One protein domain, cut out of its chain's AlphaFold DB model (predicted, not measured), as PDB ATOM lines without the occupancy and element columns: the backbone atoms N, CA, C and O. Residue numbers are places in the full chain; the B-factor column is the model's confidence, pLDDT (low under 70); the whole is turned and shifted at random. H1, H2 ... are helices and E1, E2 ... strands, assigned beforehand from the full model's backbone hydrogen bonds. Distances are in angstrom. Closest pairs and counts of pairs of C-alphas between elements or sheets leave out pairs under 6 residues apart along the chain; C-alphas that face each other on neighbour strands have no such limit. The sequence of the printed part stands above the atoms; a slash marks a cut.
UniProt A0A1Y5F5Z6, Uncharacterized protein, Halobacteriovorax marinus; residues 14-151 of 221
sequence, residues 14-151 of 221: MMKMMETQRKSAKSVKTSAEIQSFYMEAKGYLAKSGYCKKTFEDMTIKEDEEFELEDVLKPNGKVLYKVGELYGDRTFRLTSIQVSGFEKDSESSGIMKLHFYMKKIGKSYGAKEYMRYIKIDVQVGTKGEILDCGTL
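What this domain is: This is residues 14 to 151 of the 221 residues of an uncharacterized protein of Halobacteriovorax marinus (UniProt A0A1Y5F5Z6). A long helix, H1, runs along one face of a strongly twisted sheet, curled like part of a barrel, and sticks out with residues 14 to 19. Near H1's last residues the short helix H2 packs on edge strand E7 and on E2 of the small hairpin E2 and E3. The 138 printed residues hold two named helices, then seven named strands, H1 H2 E1 E2 E3 E4 E5 E6 E7; the antiparallel sheet runs E1 E4 E5 E6 E7, and the class is mixed. The rod spans 66 by 30 by 22 A and is only just loose, close to compact, with a radius of gyration of the C-alphas of 17.4 A.

Where its parts are: Find C-alpha 14 at (-26.368, 55.517, -41.520); H1 runs 46.3 A to residue 45. Next come H2, residues 50 to 54, E1, 66 to 68, E2, 70 to 72, and E3, 78 to 81. E4, residues 91 to 105, covers 38.0 A and bends by 57 degrees at 94; E5, 108 to 119, covers 35.7 A. E6, 128 to 139, covers 32.3 A, bending by 56 degrees at 136; E7, 145 to 150, ends at (-45.445, 24.291, -10.019).

How they stand to each other: E4 E5 E6 E7 form a meander, each strand the antiparallel neighbour of the one before; look at N 97 and O 114, 2.8 A, N 113 and O 133, 2.8 A, and N 138 and O 147, 2.8 A. E1 pairs with E4 through N 68 and O 96, 2.8 A. H1 makes two layers with this sheet, helix on one face: it is over E5, 10.3 A high, at 23 degrees on the local plane, along the strands. The closest C-alphas of H1 and E6 are Lys 42 and Ile 133, 6.6 A. H2, on the same face, is over none of the strands; its closest C-alphas to E7 are Lys 52 and Asp 147, 5.1 A, and to E2 Thr 54 and Leu 72, 4.9 A. In E2 and E3, N 71 and O 80 are 2.8 A apart. In H1 and H2 every O i to N i+4 pair is within hydrogen-bond range.

The domain as a whole: The C-alphas of Met 14 and Thr 141, the two farthest apart, are 66.2 A apart. The printed part has no cut; the link from H2 to E1 is long. The model's mean pLDDT over the printed part is 89.7, and residue 151 is under 70.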
ATOM      1  N   MET A  14     -25.877  56.872 -41.242       76.81
ATOM      2  CA  MET A  14     -26.368  55.517 -41.520       76.81
ATOM      3  C   MET A  14     -25.726  54.472 -40.603       76.81
ATOM      4  O   MET A  14     -26.441  53.633 -40.056       76.81
ATOM      5  N   MET A  15     -24.415  54.548 -40.350       78.81
ATOM      6  CA  MET A  15     -23.741  53.627 -39.424       78.81
ATOM      7  C   MET A  15     -24.331  53.700 -38.011       78.81
ATOM      8  O   MET A  15     -24.615  52.663 -37.409       78.81
ATOM      9  N   LYS A  16     -24.586  54.906 -37.491       79.94
ATOM     10  CA  LYS A  16     -25.195  55.092 -36.164       79.94
ATOM     11  C   LYS A  16     -26.637  54.574 -36.113       79.94
ATOM     12  O   LYS A  16     -27.045  53.970 -35.116       79.94
ATOM     13  N   MET A  17     -27.404  54.765 -37.188       77.75
ATOM     14  CA  MET A  17     -28.757  54.218 -37.320       77.75
ATOM     15  C   MET A  17     -28.740  52.682 -37.348       77.75
ATOM     16  O   MET A  17     -29.477  52.053 -36.588       77.75
ATOM     17  N   MET A  18     -27.854  52.072 -38.139       80.81
ATOM     18  CA  MET A  18     -27.682  50.614 -38.196       80.81
ATOM     19  C   MET A  18     -27.226  50.036 -36.853       80.81
ATOM     20  O   MET A  18     -27.742  49.009 -36.414       80.81
ATOM     21  N   GLU A  19     -26.302  50.700 -36.152       83.44
ATOM     22  CA  GLU A  19     -25.874  50.283 -34.813       83.44
ATOM     23  C   GLU A  19     -27.051  50.300 -33.824       83.44
ATOM     24  O   GLU A  19     -27.217  49.377 -33.022       83.44
ATOM     25  N   THR A  20     -27.899  51.327 -33.910       82.38
ATOM     26  CA  THR A  20     -29.090  51.473 -33.067       82.38
ATOM     27  C   THR A  20     -30.108  50.371 -33.357       82.38
ATOM     28  O   THR A  20     -30.564  49.697 -32.429       82.38
ATOM     29  N   GLN A  21     -30.406  50.113 -34.634       76.94
ATOM     30  CA  GLN A  21     -31.290  49.017 -35.040       76.94
ATOM     31  C   GLN A  21     -30.752  47.661 -34.578       76.94
ATOM     32  O   GLN A  21     -31.493  46.871 -33.997       76.94
ATOM     33  N   ARG A  22     -29.445  47.415 -34.730       82.81
ATOM     34  CA  ARG A  22     -28.807  46.168 -34.290       82.81
ATOM     35  C   ARG A  22     -28.914  45.964 -32.779       82.81
ATOM     36  O   ARG A  22     -29.235  44.865 -32.330       82.81
ATOM     37  N   LYS A  23     -28.668  47.006 -31.980       83.31
ATOM     38  CA  LYS A  23     -28.827  46.953 -30.515       83.31
ATOM     39  C   LYS A  23     -30.281  46.725 -30.101       83.31
ATOM     40  O   LYS A  23     -30.517  46.023 -29.117       83.31
ATOM     41  N   SER A  24     -31.233  47.309 -30.833       79.06
ATOM     42  CA  SER A  24     -32.667  47.123 -30.601       79.06
ATOM     43  C   SER A  24     -33.089  45.683 -30.896       79.06
ATOM     44  O   SER A  24     -33.572  44.990 -30.000       79.06
ATOM     45  N   ALA A  25     -32.774  45.180 -32.094       82.88
ATOM     46  CA  ALA A  25     -33.061  43.808 -32.505       82.88
ATOM     47  C   ALA A  25     -32.449  42.779 -31.543       82.88
ATOM     48  O   ALA A  25     -33.123  41.841 -31.123       82.88
ATOM     49  N   LYS A  26     -31.196  42.995 -31.109       83.56
ATOM     50  CA  LYS A  26     -30.551  42.139 -30.105       83.56
ATOM     51  C   LYS A  26     -31.310  42.141 -28.778       83.56
ATOM     52  O   LYS A  26     -31.481  41.087 -28.180       83.56
ATOM     53  N   SER A  27     -31.776  43.302 -28.320       81.81
ATOM     54  CA  SER A  27     -32.531  43.395 -27.068       81.81
ATOM     55  C   SER A  27     -33.865  42.647 -27.131       81.81
ATOM     56  O   SER A  27     -34.209  41.942 -26.178       81.81
ATOM     57  N   VAL A  28     -34.580  42.756 -28.256       84.88
ATOM     58  CA  VAL A  28     -35.833  42.025 -28.500       84.88
ATOM     59  C   VAL A  28     -35.575  40.520 -28.526       84.88
ATOM     60  O   VAL A  28     -36.225  39.792 -27.779       84.88
ATOM     61  N   LYS A  29     -34.574  40.065 -29.295       88.19
ATOM     62  CA  LYS A  29     -34.190  38.645 -29.370       88.19
ATOM     63  C   LYS A  29     -33.871  38.075 -27.985       88.19
ATOM     64  O   LYS A  29     -34.492  37.103 -27.576       88.19
ATOM     65  N   THR A  30     -32.988  38.726 -27.225       87.56
ATOM     66  CA  THR A  30     -32.626  38.258 -25.878       87.56
ATOM     67  C   THR A  30     -33.820  38.231 -24.926       87.56
ATOM     68  O   THR A  30     -33.923  37.337 -24.095       87.56
ATOM     69  N   SER A  31     -34.741  39.193 -25.032       86.75
ATOM     70  CA  SER A  31     -35.937  39.204 -24.180       86.75
ATOM     71  C   SER A  31     -36.875  38.038 -24.513       86.75
ATOM     72  O   SER A  31     -37.425  37.426 -23.600       86.75
ATOM     73  N   ALA A  32     -37.019  37.698 -25.798       89.38
ATOM     74  CA  ALA A  32     -37.776  36.528 -26.236       89.38
ATOM     75  C   ALA A  32     -37.122  35.216 -25.768       89.38
ATOM     76  O   ALA A  32     -37.812  34.327 -25.280       89.38
ATOM     77  N   GLU A  33     -35.794  35.113 -25.838       91.88
ATOM     78  CA  GLU A  33     -35.055  33.933 -25.373       91.88
ATOM     79  C   GLU A  33     -35.125  33.756 -23.851       91.88
ATOM     80  O   GLU A  33     -35.330  32.638 -23.385       91.88
ATOM     81  N   ILE A  34     -35.044  34.840 -23.073       90.88
ATOM     82  CA  ILE A  34     -35.272  34.811 -21.618       90.88
ATOM     83  C   ILE A  34     -36.692  34.326 -21.301       90.88
ATOM     84  O   ILE A  34     -36.891  33.537 -20.378       90.88
ATOM     85  N   GLN A  35     -37.690  34.782 -22.064       90.44
ATOM     86  CA  GLN A  35     -39.067  34.329 -21.884       90.44
ATOM     87  C   GLN A  35     -39.223  32.845 -22.234       90.44
ATOM     88  O   GLN A  35     -39.877  32.118 -21.491       90.44
ATOM     89  N   SER A  36     -38.604  32.388 -23.325       91.69
ATOM     90  CA  SER A  36     -38.594  30.975 -23.715       91.69
ATOM     91  C   SER A  36     -37.947  30.109 -22.637       91.69
ATOM     92  O   SER A  36     -38.541  29.120 -22.223       91.69
ATOM     93  N   PHE A  37     -36.781  30.521 -22.129       94.12
ATOM     94  CA  PHE A  37     -36.093  29.859 -21.020       94.12
ATOM     95  C   PHE A  37     -36.984  29.758 -19.780       94.12
ATOM     96  O   PHE A  37     -37.108  28.690 -19.195       94.12
ATOM     97  N   TYR A  38     -37.651  30.849 -19.399       92.50
ATOM     98  CA  TYR A  38     -38.555  30.854 -18.251       92.50
ATOM     99  C   TYR A  38     -39.730  29.879 -18.425       92.50
ATOM    100  O   TYR A  38     -40.060  29.137 -17.499       92.50
ATOM    101  N   MET A  39     -40.353  29.854 -19.606       90.50
ATOM    102  CA  MET A  39     -41.457  28.934 -19.898       90.50
ATOM    103  C   MET A  39     -40.996  27.475 -19.905       90.50
ATOM    104  O   MET A  39     -41.705  26.611 -19.392       90.50
ATOM    105  N   GLU A  40     -39.805  27.208 -20.437       91.94
ATOM    106  CA  GLU A  40     -39.189  25.883 -20.438       91.94
ATOM    107  C   GLU A  40     -38.855  25.421 -19.012       91.94
ATOM    108  O   GLU A  40     -39.254  24.326 -18.615       91.94
ATOM    109  N   ALA A  41     -38.219  26.276 -18.204       92.38
ATOM    110  CA  ALA A  41     -37.898  25.984 -16.810       92.38
ATOM    111  C   ALA A  41     -39.161  25.700 -15.988       92.38
ATOM    112  O   ALA A  41     -39.214  24.714 -15.252       92.38
ATOM    113  N   LYS A  42     -40.215  26.502 -16.181       89.94
ATOM    114  CA  LYS A  42     -41.535  26.245 -15.595       89.94
ATOM    115  C   LYS A  42     -42.105  24.906 -16.054       89.94
ATOM    116  O   LYS A  42     -42.593  24.148 -15.224       89.94
ATOM    117  N   GLY A  43     -42.017  24.593 -17.345       88.69
ATOM    118  CA  GLY A  43     -42.490  23.328 -17.901       88.69
ATOM    119  C   GLY A  43     -41.755  22.104 -17.352       88.69
ATOM    120  O   GLY A  43     -42.386  21.077 -17.123       88.69
ATOM    121  N   TYR A  44     -40.444  22.191 -17.108       90.31
ATOM    122  CA  TYR A  44     -39.691  21.097 -16.490       90.31
ATOM    123  C   TYR A  44     -39.977  20.953 -15.003       90.31
ATOM    124  O   TYR A  44     -40.209  19.838 -14.553       90.31
ATOM    125  N   LEU A  45     -40.011  22.052 -14.247       89.44
ATOM    126  CA  LEU A  45     -40.306  22.008 -12.811       89.44
ATOM    127  C   LEU A  45     -41.754  21.599 -12.514       89.44
ATOM    128  O   LEU A  45     -42.041  21.130 -11.419       89.44
ATOM    129  N   ALA A  46     -42.659  21.732 -13.487       86.44
ATOM    130  CA  ALA A  46     -44.008  21.180 -13.414       86.44
ATOM    131  C   ALA A  46     -44.040  19.644 -13.525       86.44
ATOM    132  O   ALA A  46     -45.021  19.023 -13.120       86.44
ATOM    133  N   LYS A  47     -43.004  19.020 -14.106       85.31
ATOM    134  CA  LYS A  47     -42.927  17.563 -14.257       85.31
ATOM    135  C   LYS A  47     -42.457  16.926 -12.955       85.31
ATOM    136  O   LYS A  47     -41.506  17.395 -12.324       85.31
ATOM    137  N   SER A  48     -43.077  15.798 -12.614       77.12
ATOM    138  CA  SER A  48     -42.665  14.989 -11.467       77.12
ATOM    139  C   SER A  48     -41.181  14.603 -11.569       77.12
ATOM    140  O   SER A  48     -40.638  14.391 -12.658       77.12
ATOM    141  N   GLY A  49     -40.500  14.574 -10.425       84.62
ATOM    142  CA  GLY A  49     -39.097  14.180 -10.304       84.62
ATOM    143  C   GLY A  49     -38.070  15.285 -10.571       84.62
ATOM    144  O   GLY A  49     -37.011  15.250  -9.956       84.62
ATOM    145  N   TYR A  50     -38.347  16.284 -11.419       90.06
ATOM    146  CA  TYR A  50     -37.399  17.390 -11.659       90.06
ATOM    147  C   TYR A  50     -37.260  18.270 -10.422       90.06
ATOM    148  O   TYR A  50     -36.152  18.541  -9.961       90.06
ATOM    149  N   CYS A  51     -38.403  18.689  -9.880       88.44
ATOM    150  CA  CYS A  51     -38.437  19.511  -8.686       88.44
ATOM    151  C   CYS A  51     -37.861  18.729  -7.497       88.44
ATOM    152  O   CYS A  51     -36.837  19.127  -6.949       88.44
ATOM    153  N   LYS A  52     -38.411  17.544  -7.200       89.62
ATOM    154  CA  LYS A  52     -37.916  16.669  -6.127       89.62
ATOM    155  C   LYS A  52     -36.402  16.441  -6.177       89.62
ATOM    156  O   LYS A  52     -35.745  16.545  -5.155       89.62
ATOM    157  N   LYS A  53     -35.841  16.152  -7.357       93.12
ATOM    158  CA  LYS A  53     -34.399  15.905  -7.491       93.12
ATOM    159  C   LYS A  53     -33.559  17.169  -7.326       93.12
ATOM    160  O   LYS A  53     -32.432  17.085  -6.861       93.12
ATOM    161  N   THR A  54     -34.088  18.324  -7.722       92.19
ATOM    162  CA  THR A  54     -33.400  19.611  -7.552       92.19
ATOM    163  C   THR A  54     -33.321  20.012  -6.084       92.19
ATOM    164  O   THR A  54     -32.301  20.542  -5.677       92.19
ATOM    165  N   PHE A  55     -34.364  19.735  -5.298       91.75
ATOM    166  CA  PHE A  55     -34.452  20.088  -3.875       91.75
ATOM    167  C   PHE A  55     -34.159  18.914  -2.934       91.75
ATOM    168  O   PHE A  55     -34.499  18.963  -1.753       91.75
ATOM    169  N   GLU A  56     -33.555  17.846  -3.451       88.50
ATOM    170  CA  GLU A  56     -33.214  16.675  -2.649       88.50
ATOM    171  C   GLU A  56     -32.256  17.077  -1.520       88.50
ATOM    172  O   GLU A  56     -31.361  17.898  -1.716       88.50
ATOM    173  N   ASP A  57     -32.489  16.530  -0.327       86.38
ATOM    174  CA  ASP A  57     -31.742  16.817   0.904       86.38
ATOM    175  C   ASP A  57     -31.784  18.283   1.384       86.38
ATOM    176  O   ASP A  57     -31.113  18.644   2.354       86.38
ATOM    177  N   MET A  58     -32.614  19.132   0.770       89.12
ATOM    178  CA  MET A  58     -32.813  20.499   1.238       89.12
ATOM    179  C   MET A  58     -33.877  20.562   2.327       89.12
ATOM    180  O   MET A  58     -34.943  19.944   2.254       89.12
ATOM    181  N   THR A  59     -33.576  21.357   3.346       88.94
ATOM    182  CA  THR A  59     -34.510  21.702   4.415       88.94
ATOM    183  C   THR A  59     -34.886  23.162   4.251       88.94
ATOM    184  O   THR A  59     -34.004  23.997   4.062       88.94
ATOM    185  N   ILE A  60     -36.177  23.466   4.326       88.38
ATOM    186  CA  ILE A  60     -36.686  24.828   4.210       88.38
ATOM    187  C   ILE A  60     -37.309  25.280   5.527       88.38
ATOM    188  O   ILE A  60     -38.035  24.532   6.189       88.38
ATOM    189  N   LYS A  61     -37.015  26.521   5.916       86.81
ATOM    190  CA  LYS A  61     -37.660  27.208   7.036       86.81
ATOM    191  C   LYS A  61     -38.401  28.431   6.522       86.81
ATOM    192  O   LYS A  61     -38.116  28.944   5.443       86.81
ATOM    193  N   GLU A  62     -39.381  28.873   7.300       83.62
ATOM    194  CA  GLU A  62     -40.089  30.123   7.022       83.62
ATOM    195  C   GLU A  62     -39.095  31.286   6.985       83.62
ATOM    196  O   GLU A  62     -38.164  31.339   7.791       83.62
ATOM    197  N   ASP A  63     -39.285  32.167   6.001       81.44
ATOM    198  CA  ASP A  63     -38.452  33.345   5.730       81.44
ATOM    199  C   ASP A  63     -36.963  33.070   5.427       81.44
ATOM    200  O   ASP A  63     -36.171  34.009   5.326       81.44
ATOM    201  N   GLU A  64     -36.562  31.809   5.236       87.62
ATOM    202  CA  GLU A  64     -35.196  31.467   4.840       87.62
ATOM    203  C   GLU A  64     -35.019  31.596   3.321       87.62
ATOM    204  O   GLU A  64     -35.809  31.080   2.524       87.62
ATOM    205  N   GLU A  65     -33.954  32.289   2.919       92.06
ATOM    206  CA  GLU A  65     -33.529  32.389   1.526       92.06
ATOM    207  C   GLU A  65     -32.247  31.586   1.320       92.06
ATOM    208  O   GLU A  65     -31.314  31.669   2.120       92.06
ATOM    209  N   PHE A  66     -32.175  30.846   0.219       92.94
ATOM    210  CA  PHE A  66     -30.975  30.102  -0.152       92.94
ATOM    211  C   PHE A  66     -30.778  30.085  -1.666       92.94
ATOM    212  O   PHE A  66     -31.717  30.272  -2.439       92.94
ATOM    213  N   GLU A  67     -29.537  29.884  -2.099       94.38
ATOM    214  CA  GLU A  67     -29.186  29.807  -3.515       94.38
ATOM    215  C   GLU A  67     -28.986  28.358  -3.959       94.38
ATOM    216  O   GLU A  67     -28.502  27.514  -3.205       94.38
ATOM    217  N   LEU A  68     -29.353  28.085  -5.208       93.94
ATOM    218  CA  LEU A  68     -29.094  26.827  -5.890       93.94
ATOM    219  C   LEU A  68     -27.959  27.018  -6.889       93.94
ATOM    220  O   LEU A  68     -27.970  27.957  -7.688       93.94
ATOM    221  N   GLU A  69     -27.017  26.079  -6.904       93.75
ATOM    222  CA  GLU A  69     -25.979  26.046  -7.936       93.75
ATOM    223  C   GLU A  69     -26.546  25.560  -9.277       93.75
ATOM    224  O   GLU A  69     -26.277  26.152 -10.326       93.75
ATOM    225  N   ASP A  70     -27.377  24.516  -9.225       94.69
ATOM    226  CA  ASP A  70     -27.885  23.796 -10.387       94.69
ATOM    227  C   ASP A  70     -29.373  23.426 -10.221       94.69
ATOM    228  O   ASP A  70     -29.855  23.139  -9.128       94.69
ATOM    229  N   VAL A  71     -30.098  23.361 -11.341       93.94
ATOM    230  CA  VAL A  71     -31.379  22.644 -11.456       93.94
ATOM    231  C   VAL A  71     -31.097  21.289 -12.079       93.94
ATOM    232  O   VAL A  71     -30.445  21.216 -13.125       93.94
ATOM    233  N   LEU A  72     -31.615  20.216 -11.489       94.44
ATOM    234  CA  LEU A  72     -31.314  18.848 -11.898       94.44
ATOM    235  C   LEU A  72     -32.492  18.188 -12.622       94.44
ATOM    236  O   LEU A  72     -33.668  18.452 -12.374       94.44
ATOM    237  N   LYS A  73     -32.161  17.286 -13.542       92.94
ATOM    238  CA  LYS A  73     -33.094  16.318 -14.127       92.94
ATOM    239  C   LYS A  73     -33.331  15.170 -13.136       92.94
ATOM    240  O   LYS A  73     -32.458  14.911 -12.309       92.94
ATOM    241  N   PRO A  74     -34.409  14.376 -13.286       90.06
ATOM    242  CA  PRO A  74     -34.680  13.228 -12.412       90.06
ATOM    243  C   PRO A  74     -33.535  12.205 -12.346       90.06
ATOM    244  O   PRO A  74     -33.333  11.553 -11.330       90.06
ATOM    245  N   ASN A  75     -32.743  12.086 -13.416       91.56
ATOM    246  CA  ASN A  75     -31.575  11.204 -13.480       91.56
ATOM    247  C   ASN A  75     -30.291  11.805 -12.871       91.56
ATOM    248  O   ASN A  75     -29.211  11.262 -13.091       91.56
ATOM    249  N   GLY A  76     -30.377  12.951 -12.188       90.12
ATOM    250  CA  GLY A  76     -29.241  13.647 -11.580       90.12
ATOM    251  C   GLY A  76     -28.363  14.434 -12.557       90.12
ATOM    252  O   GLY A  76     -27.397  15.060 -12.134       90.12
ATOM    253  N   LYS A  77     -28.669  14.445 -13.863       94.44
ATOM    254  CA  LYS A  77     -27.944  15.302 -14.814       94.44
ATOM    255  C   LYS A  77     -28.374  16.754 -14.647       94.44
ATOM    256  O   LYS A  77     -29.561  17.031 -14.507       94.44
ATOM    257  N   VAL A  78     -27.429  17.677 -14.774       95.62
ATOM    258  CA  VAL A  78     -27.711  19.114 -14.721       95.62
ATOM    259  C   VAL A  78     -28.602  19.531 -15.898       95.62
ATOM    260  O   VAL A  78     -28.334  19.202 -17.057       95.62
ATOM    261  N   LEU A  79     -29.698  20.220 -15.585       94.56
ATOM    262  CA  LEU A  79     -30.603  20.857 -16.538       94.56
ATOM    263  C   LEU A  79     -30.207  22.321 -16.743       94.56
ATOM    264  O   LEU A  79     -30.000  22.746 -17.879       94.56
ATOM    265  N   TYR A  80     -30.066  23.062 -15.644       96.50
ATOM    266  CA  TYR A  80     -29.615  24.452 -15.644       96.50
ATOM    267  C   TYR A  80     -28.494  24.639 -14.637       96.50
ATOM    268  O   TYR A  80     -28.542  24.044 -13.569       96.50
ATOM    269  N   LYS A  81     -27.513  25.469 -14.984       97.19
ATOM    270  CA  LYS A  81     -26.313  25.713 -14.194       97.19
ATOM    271  C   LYS A  81     -26.043  27.199 -14.080       97.19
ATOM    272  O   LYS A  81     -26.039  27.915 -15.088       97.19
ATOM    273  N   VAL A  82     -25.795  27.671 -12.865       97.12
ATOM    274  CA  VAL A  82     -25.368  29.052 -12.644       97.12
ATOM    275  C   VAL A  82     -24.022  29.305 -13.338       97.12
ATOM    276  O   VAL A  82     -23.103  28.491 -13.316       97.12
ATOM    277  N   GLY A  83     -23.911  30.456 -14.002       96.56
ATOM    278  CA  GLY A  83     -22.737  30.885 -14.764       96.56
ATOM    279  C   GLY A  83     -22.781  30.551 -16.259       96.56
ATOM    280  O   GLY A  83     -22.074  31.202 -17.037       96.56
ATOM    281  N   GLU A  84     -23.637  29.615 -16.679       97.31
ATOM    282  CA  GLU A  84     -23.741  29.177 -18.075       97.31
ATOM    283  C   GLU A  84     -24.475  30.173 -18.980       97.31
ATOM    284  O   GLU A  84     -25.246  31.036 -18.540       97.31
ATOM    285  N   LEU A  85     -24.195  30.061 -20.283       96.75
ATOM    286  CA  LEU A  85     -24.807  30.896 -21.316       96.75
ATOM    287  C   LEU A  85     -25.992  30.182 -21.966       96.75
ATOM    288  O   LEU A  85     -25.867  29.055 -22.434       96.75
ATOM    289  N   TYR A  86     -27.109  30.893 -22.088       94.19
ATOM    290  CA  TYR A  86     -28.368  30.377 -22.623       94.19
ATOM    291  C   TYR A  86     -28.899  31.263 -23.753       94.19
ATOM    292  O   TYR A  86     -28.409  32.377 -23.965       94.19
ATOM    293  N   GLY A  87     -29.881  30.732 -24.497       87.75
ATOM    294  CA  GLY A  87     -30.569  31.427 -25.588       87.75
ATOM    295  C   GLY A  87     -29.603  31.923 -26.654       87.75
ATOM    296  O   GLY A  87     -29.283  33.101 -26.667       87.75
ATOM    297  N   ASP A  88     -29.042  31.021 -27.465       91.31
ATOM    298  CA  ASP A  88     -28.037  31.367 -28.490       91.31
ATOM    299  C   ASP A  88     -26.905  32.277 -27.954       91.31
ATOM    300  O   ASP A  88     -26.420  33.206 -28.606       91.31
ATOM    301  N   ARG A  89     -26.508  32.029 -26.694       92.81
ATOM    302  CA  ARG A  89     -25.476  32.769 -25.947       92.81
ATOM    303  C   ARG A  89     -25.779  34.263 -25.793       92.81
ATOM    304  O   ARG A  89     -24.854  35.079 -25.728       92.81
ATOM    305  N   THR A  90     -27.046  34.660 -25.743       92.94
ATOM    306  CA  THR A  90     -27.409  36.072 -25.592       92.94
ATOM    307  C   THR A  90     -27.537  36.517 -24.139       92.94
ATOM    308  O   THR A  90     -27.426  37.718 -23.868       92.94
ATOM    309  N   PHE A  91     -27.699  35.584 -23.198       95.31
ATOM    310  CA  PHE A  91     -27.725  35.870 -21.767       95.31
ATOM    311  C   PHE A  91     -27.009  34.792 -20.942       95.31
ATOM    312  O   PHE A  91     -26.746  33.687 -21.412       95.31
ATOM    313  N   ARG A  92     -26.655  35.150 -19.707       97.38
ATOM    314  CA  ARG A  92     -26.048  34.282 -18.694       97.38
ATOM    315  C   ARG A  92     -27.014  34.102 -17.531       97.38
ATOM    316  O   ARG A  92     -27.578  35.101 -17.082       97.38
ATOM    317  N   LEU A  93     -27.154  32.884 -17.017       97.62
ATOM    318  CA  LEU A  93     -27.830  32.638 -15.742       97.62
ATOM    319  C   LEU A  93     -26.868  32.997 -14.602       97.62
ATOM    320  O   LEU A  93     -25.786  32.427 -14.520       97.62
ATOM    321  N   THR A  94     -27.192  33.993 -13.781       97.50
ATOM    322  CA  THR A  94     -26.265  34.535 -12.771       97.50
ATOM    323  C   THR A  94     -26.500  34.003 -11.371       97.50
ATOM    324  O   THR A  94     -25.539  33.897 -10.626       97.50
ATOM    325  N   SER A  95     -27.746  33.703 -11.016       97.44
ATOM    326  CA  SER A  95     -28.107  33.092  -9.736       97.44
ATOM    327  C   SER A  95     -29.473  32.421  -9.879       97.44
ATOM    328  O   SER A  95     -30.308  32.853 -10.689       97.44
ATOM    329  N   ILE A  96     -29.669  31.354  -9.112       97.44
ATOM    330  CA  ILE A  96     -30.963  30.740  -8.856       97.44
ATOM    331  C   ILE A  96     -31.184  30.849  -7.349       97.44
ATOM    332  O   ILE A  96     -30.404  30.306  -6.577       97.44
ATOM    333  N   GLN A  97     -32.233  31.543  -6.927       96.38
ATOM    334  CA  GLN A  97     -32.504  31.807  -5.517       96.38
ATOM    335  C   GLN A  97     -33.887  31.292  -5.146       96.38
ATOM    336  O   GLN A  97     -34.852  31.496  -5.880       96.38
ATOM    337  N   VAL A  98     -33.994  30.667  -3.989       94.88
ATOM    338  CA  VAL A  98     -35.257  30.321  -3.354       94.88
ATOM    339  C   VAL A  98     -35.563  31.353  -2.284       94.88
ATOM    340  O   VAL A  98     -34.686  31.703  -1.496       94.88
ATOM    341  N   SER A  99     -36.798  31.841  -2.256       94.38
ATOM    342  CA  SER A  99     -37.259  32.759  -1.218       94.38
ATOM    343  C   SER A  99     -38.768  32.692  -1.006       94.38
ATOM    344  O   SER A  99     -39.512  32.089  -1.790       94.38
ATOM    345  N   GLY A 100     -39.222  33.348   0.066       90.38
ATOM    346  CA  GLY A 100     -40.639  33.538   0.366       90.38
ATOM    347  C   GLY A 100     -41.383  32.222   0.542       90.38
ATOM    348  O   GLY A 100     -42.416  32.030  -0.101       90.38
ATOM    349  N   PHE A 101     -40.815  31.313   1.339       92.31
ATOM    350  CA  PHE A 101     -41.513  30.109   1.760       92.31
ATOM    351  C   PHE A 101     -42.599  30.461   2.773       92.31
ATOM    352  O   PHE A 101     -42.310  30.951   3.864       92.31
ATOM    353  N   GLU A 102     -43.839  30.185   2.396       90.56
ATOM    354  CA  GLU A 102     -45.038  30.385   3.198       90.56
ATOM    355  C   GLU A 102     -45.702  29.017   3.392       90.56
ATOM    356  O   GLU A 102     -45.971  28.309   2.418       90.56
ATOM    357  N   LYS A 103     -45.946  28.604   4.641       90.00
ATOM    358  CA  LYS A 103     -46.679  27.359   4.909       90.00
ATOM    359  C   LYS A 103     -48.169  27.545   4.648       90.00
ATOM    360  O   LYS A 103     -48.794  28.441   5.209       90.00
ATOM    361  N   ASP A 104     -48.736  26.623   3.880       87.50
ATOM    362  CA  ASP A 104     -50.181  26.512   3.659       87.50
ATOM    363  C   ASP A 104     -50.825  25.547   4.668       87.50
ATOM    364  O   ASP A 104     -51.972  25.728   5.076       87.50
ATOM    365  N   SER A 105     -50.097  24.499   5.067       88.31
ATOM    366  CA  SER A 105     -50.519  23.512   6.065       88.31
ATOM    367  C   SER A 105     -49.312  22.967   6.839       88.31
ATOM    368  O   SER A 105     -48.172  23.348   6.580       88.31
ATOM    369  N   GLU A 106     -49.532  22.035   7.773       85.81
ATOM    370  CA  GLU A 106     -48.433  21.379   8.502       85.81
ATOM    371  C   GLU A 106     -47.457  20.616   7.589       85.81
ATOM    372  O   GLU A 106     -46.298  20.440   7.952       85.81
ATOM    373  N   SER A 107     -47.911  20.179   6.411       89.38
ATOM    374  CA  SER A 107     -47.123  19.359   5.475       89.38
ATOM    375  C   SER A 107     -47.007  19.966   4.079       89.38
ATOM    376  O   SER A 107     -46.521  19.310   3.160       89.38
ATOM    377  N   SER A 108     -47.439  21.216   3.889       90.31
ATOM    378  CA  SER A 108     -47.375  21.879   2.587       90.31
ATOM    379  C   SER A 108     -47.113  23.373   2.690       90.31
ATOM    380  O   SER A 108     -47.479  24.024   3.668       90.31
ATOM    381  N   GLY A 109     -46.536  23.938   1.638       90.56
ATOM    382  CA  GLY A 109     -46.366  25.376   1.499       90.56
ATOM    383  C   GLY A 109     -46.037  25.780   0.075       90.56
ATOM    384  O   GLY A 109     -45.974  24.945  -0.827       90.56
ATOM    385  N   ILE A 110     -45.805  27.070  -0.112       91.62
ATOM    386  CA  ILE A 110     -45.462  27.671  -1.395       91.62
ATOM    387  C   ILE A 110     -44.145  28.415  -1.227       91.62
ATOM    388  O   ILE A 110     -43.962  29.150  -0.264       91.62
ATOM    389  N   MET A 111     -43.240  28.271  -2.188       92.94
ATOM    390  CA  MET A 111     -42.027  29.085  -2.286       92.94
ATOM    391  C   MET A 111     -41.858  29.677  -3.684       92.94
ATOM    392  O   MET A 111     -42.542  29.297  -4.643       92.94
ATOM    393  N   LYS A 112     -40.938  30.635  -3.819       94.25
ATOM    394  CA  LYS A 112     -40.583  31.265  -5.092       94.25
ATOM    395  C   LYS A 112     -39.162  30.887  -5.477       94.25
ATOM    396  O   LYS A 112     -38.222  31.135  -4.736       94.25
ATOM    397  N   LEU A 113     -39.012  30.345  -6.682       94.88
ATOM    398  CA  LEU A 113     -37.720  30.097  -7.307       94.88
ATOM    399  C   LEU A 113     -37.415  31.209  -8.309       94.88
ATOM    400  O   LEU A 113     -38.024  31.276  -9.378       94.88
ATOM    401  N   HIS A 114     -36.487  32.083  -7.953       96.19
ATOM    402  CA  HIS A 114     -36.017  33.220  -8.725       96.19
ATOM    403  C   HIS A 114     -34.837  32.829  -9.619       96.19
ATOM    404  O   HIS A 114     -33.825  32.323  -9.155       96.19
ATOM    405  N   PHE A 115     -34.938  33.133 -10.908       96.62
ATOM    406  CA  PHE A 115     -33.865  33.047 -11.890       96.62
ATOM    407  C   PHE A 115     -33.390  34.458 -12.217       96.62
ATOM    408  O   PHE A 115     -34.138  35.257 -12.797       96.62
ATOM    409  N   TYR A 116     -32.139  34.753 -11.880       96.88
ATOM    410  CA  TYR A 116     -31.475  35.997 -12.241       96.88
ATOM    411  C   TYR A 116     -30.655  35.781 -13.505       96.88
ATOM    412  O   TYR A 116     -29.830  34.874 -13.589       96.88
ATOM    413  N   MET A 117     -30.893  36.607 -14.517       96.62
ATOM    414  CA  MET A 117     -30.292  36.471 -15.838       96.62
ATOM    415  C   MET A 117     -29.708  37.799 -16.294       96.62
ATOM    416  O   MET A 117     -30.338  38.847 -16.167       96.62
ATOM    417  N   LYS A 118     -28.523  37.761 -16.899       95.69
ATOM    418  CA  LYS A 118     -27.813  38.949 -17.378       95.69
ATOM    419  C   LYS A 118     -27.569  38.881 -18.875       95.69
ATOM    420  O   LYS A 118     -26.989  37.919 -19.372       95.69
ATOM    421  N   LYS A 119     -27.963  39.925 -19.602       93.62
ATOM    422  CA  LYS A 119     -27.694  40.043 -21.041       93.62
ATOM    423  C   LYS A 119     -26.197  40.125 -21.321       93.62
ATOM    424  O   LYS A 119     -25.453  40.806 -20.615       93.62
ATOM    425  N   ILE A 120     -25.769  39.510 -22.419       93.12
ATOM    426  CA  ILE A 120     -24.381  39.546 -22.876       93.12
ATOM    427  C   ILE A 120     -24.197  40.610 -23.959       93.12
ATOM    428  O   ILE A 120     -24.836  40.602 -25.015       93.12
ATOM    429  N   GLY A 121     -23.227  41.496 -23.741       86.56
ATOM    430  CA  GLY A 121     -22.818  42.535 -24.684       86.56
ATOM    431  C   GLY A 121     -23.677  43.802 -24.634       86.56
ATOM    432  O   GLY A 121     -24.476  44.011 -23.727       86.56
ATOM    433  N   LYS A 122     -23.480  44.691 -25.617       82.88
ATOM    434  CA  LYS A 122     -24.204  45.970 -25.698       82.88
ATOM    435  C   LYS A 122     -25.619  45.744 -26.244       82.88
ATOM    436  O   LYS A 122     -25.776  45.320 -27.387       82.88
ATOM    437  N   SER A 123     -26.632  46.067 -25.447       79.56
ATOM    438  CA  SER A 123     -28.052  46.062 -25.820       79.56
ATOM    439  C   SER A 123     -28.759  47.267 -25.200       79.56
ATOM    440  O   SER A 123     -28.291  47.798 -24.192       79.56
ATOM    441  N   TYR A 124     -29.891  47.681 -25.770       78.62
ATOM    442  CA  TYR A 124     -30.770  48.665 -25.124       78.62
ATOM    443  C   TYR A 124     -31.637  48.029 -24.029       78.62
ATOM    444  O   TYR A 124     -31.911  46.829 -24.068       78.62
ATOM    445  N   GLY A 125     -32.102  48.845 -23.081       80.44
ATOM    446  CA  GLY A 125     -33.012  48.432 -22.008       80.44
ATOM    447  C   GLY A 125     -32.320  47.758 -20.821       80.44
ATOM    448  O   GLY A 125     -31.120  47.943 -20.600       80.44
ATOM    449  N   ALA A 126     -33.094  46.982 -20.056       81.62
ATOM    450  CA  ALA A 126     -32.608  46.276 -18.873       81.62
ATOM    451  C   ALA A 126     -31.445  45.331 -19.224       81.62
ATOM    452  O   ALA A 126     -31.485  44.615 -20.235       81.62
ATOM    453  N   LYS A 127     -30.400  45.364 -18.388       89.25
ATOM    454  CA  LYS A 127     -29.219  44.490 -18.486       89.25
ATOM    455  C   LYS A 127     -29.404  43.186 -17.720       89.25
ATOM    456  O   LYS A 127     -28.806  42.182 -18.092       89.25
ATOM    457  N   GLU A 128     -30.220  43.224 -16.679       92.88
ATOM    458  CA  GLU A 128     -30.489  42.117 -15.775       92.88
ATOM    459  C   GLU A 128     -31.997  41.893 -15.706       92.88
ATOM    460  O   GLU A 128     -32.791  42.826 -15.845       92.88
ATOM    461  N   TYR A 129     -32.372  40.631 -15.573       92.50
ATOM    462  CA  TYR A 129     -33.736  40.141 -15.586       92.50
ATOM    463  C   TYR A 129     -33.910  39.216 -14.402       92.50
ATOM    464  O   TYR A 129     -33.077  38.345 -14.172       92.50
ATOM    465  N   MET A 130     -35.023  39.380 -13.703       94.94
ATOM    466  CA  MET A 130     -35.474  38.437 -12.696       94.94
ATOM    467  C   MET A 130     -36.810  37.855 -13.155       94.94
ATOM    468  O   MET A 130     -37.706  38.565 -13.640       94.94
ATOM    469  N   ARG A 131     -36.910  36.533 -13.074       94.62
ATOM    470  CA  ARG A 131     -38.138  35.769 -13.289       94.62
ATOM    471  C   ARG A 131     -38.295  34.822 -12.122       94.62
ATOM    472  O   ARG A 131     -37.305  34.246 -11.707       94.62
ATOM    473  N   TYR A 132     -39.508  34.646 -11.620       94.06
ATOM    474  CA  TYR A 132     -39.750  33.710 -10.534       94.06
ATOM    475  C   TYR A 132     -40.843  32.717 -10.899       94.06
ATOM    476  O   TYR A 132     -41.792  33.050 -11.611       94.06
ATOM    477  N   ILE A 133     -40.699  31.497 -10.397       93.31
ATOM    478  CA  ILE A 133     -41.678  30.423 -10.507       93.31
ATOM    479  C   ILE A 133     -42.196  30.148  -9.100       93.31
ATOM    480  O   ILE A 133     -41.404  29.980  -8.180       93.31
ATOM    481  N   LYS A 134     -43.521  30.118  -8.927       92.25
ATOM    482  CA  LYS A 134     -44.127  29.632  -7.683       92.25
ATOM    483  C   LYS A 134     -44.124  28.108  -7.687       92.25
ATOM    484  O   LYS A 134     -44.579  27.509  -8.666       92.25
ATOM    485  N   ILE A 135     -43.617  27.526  -6.613       91.62
ATOM    486  CA  ILE A 135     -43.497  26.088  -6.419       91.62
ATOM    487  C   ILE A 135     -44.297  25.725  -5.173       91.62
ATOM    488  O   ILE A 135     -44.024  26.257  -4.100       91.62
ATOM    489  N   ASP A 136     -45.267  24.835  -5.339       91.19
ATOM    490  CA  ASP A 136     -45.942  24.151  -4.244       91.19
ATOM    491  C   ASP A 136     -45.008  23.044  -3.750       91.19
ATOM    492  O   ASP A 136     -44.448  22.287  -4.553       91.19
ATOM    493  N   VAL A 137     -44.820  22.952  -2.442       91.38
ATOM    494  CA  VAL A 137     -43.952  21.957  -1.813       91.38
ATOM    495  C   VAL A 137     -44.690  21.185  -0.748       91.38
ATOM    496  O   VAL A 137     -45.506  21.735  -0.010       91.38
ATOM    497  N   GLN A 138     -44.361  19.904  -0.651       90.88
ATOM    498  CA  GLN A 138     -44.679  19.071   0.491       90.88
ATOM    499  C   GLN A 138     -43.460  19.009   1.393       90.88
ATOM    500  O   GLN A 138     -42.370  18.631   0.957       90.88
ATOM    501  N   VAL A 139     -43.657  19.392   2.647       92.00
ATOM    502  CA  VAL A 139     -42.609  19.409   3.661       92.00
ATOM    503  C   VAL A 139     -42.845  18.300   4.671       92.00
ATOM    504  O   VAL A 139     -43.978  18.026   5.069       92.00
ATOM    505  N   GLY A 140     -41.768  17.636   5.065       89.06
ATOM    506  CA  GLY A 140     -41.798  16.659   6.137       89.06
ATOM    507  C   GLY A 140     -41.678  17.304   7.517       89.06
ATOM    508  O   GLY A 140     -41.634  18.525   7.677       89.06
ATOM    509  N   THR A 141     -41.627  16.463   8.546       85.19
ATOM    510  CA  THR A 141     -41.720  16.890   9.955       85.19
ATOM    511  C   THR A 141     -40.580  17.795  10.426       85.19
ATOM    512  O   THR A 141     -40.737  18.496  11.425       85.19
ATOM    513  N   LYS A 142     -39.435  17.794   9.737       85.00
ATOM    514  CA  LYS A 142     -38.268  18.632  10.049       85.00
ATOM    515  C   LYS A 142     -38.059  19.749   9.020       85.00
ATOM    516  O   LYS A 142     -37.046  20.439   9.101       85.00
ATOM    517  N   GLY A 143     -39.005  19.955   8.098       84.62
ATOM    518  CA  GLY A 143     -38.905  20.936   7.013       84.62
ATOM    519  C   GLY A 143     -38.185  20.419   5.764       84.62
ATOM    520  O   GLY A 143     -37.865  21.205   4.878       84.62
ATOM    521  N   GLU A 144     -37.904  19.118   5.681       90.88
ATOM    522  CA  GLU A 144     -37.352  18.479   4.488       90.88
ATOM    523  C   GLU A 144     -38.332  18.570   3.312       90.88
ATOM    524  O   GLU A 144     -39.523  18.305   3.475       90.88
ATOM    525  N   ILE A 145     -37.849  18.928   2.122       89.88
ATOM    526  CA  ILE A 145     -38.692  18.966   0.921       89.88
ATOM    527  C   ILE A 145     -38.868  17.528   0.411       89.88
ATOM    528  O   ILE A 145     -37.939  16.918  -0.113       89.88
ATOM    529  N   LEU A 146     -40.070  16.969   0.577       88.06
ATOM    530  CA  LEU A 146     -40.389  15.588   0.191       88.06
ATOM    531  C   LEU A 146     -40.777  15.479  -1.285       88.06
ATOM    532  O   LEU A 146     -40.382  14.537  -1.983       88.06
ATOM    533  N   ASP A 147     -41.572  16.441  -1.743       88.06
ATOM    534  CA  ASP A 147     -42.000  16.573  -3.127       88.06
ATOM    535  C   ASP A 147     -42.310  18.036  -3.436       88.06
ATOM    536  O   ASP A 147     -42.578  18.835  -2.537       88.06
ATOM    537  N   CYS A 148     -42.277  18.397  -4.712       88.62
ATOM    538  CA  CYS A 148     -42.622  19.741  -5.139       88.62
ATOM    539  C   CYS A 148     -43.033  19.802  -6.610       88.62
ATOM    540  O   CYS A 148     -42.715  18.925  -7.413       88.62
ATOM    541  N   GLY A 149     -43.751  20.858  -6.974       86.19
ATOM    542  CA  GLY A 149     -44.202  21.096  -8.337       86.19
ATOM    543  C   GLY A 149     -44.688  22.524  -8.528       86.19
ATOM    544  O   GLY A 149     -44.856  23.276  -7.578       86.19
ATOM    545  N   THR A 150     -44.897  22.950  -9.768       83.94
ATOM    546  CA  THR A 150     -45.445  24.291 -10.019       83.94
ATOM    547  C   THR A 150     -46.951  24.320  -9.800       83.94
ATOM    548  O   THR A 150     -47.629  23.349 -10.122       83.94
ATOM    549  N   LEU A 151     -47.479  25.470  -9.381       67.56
ATOM    550  CA  LEU A 151     -48.902  25.664  -9.089       67.56
ATOM    551  C   LEU A 151     -49.840  25.022 -10.131       67.56
ATOM    552  O   LEU A 151     -49.846  25.417 -11.302       67.56
TER     553      LEU A 151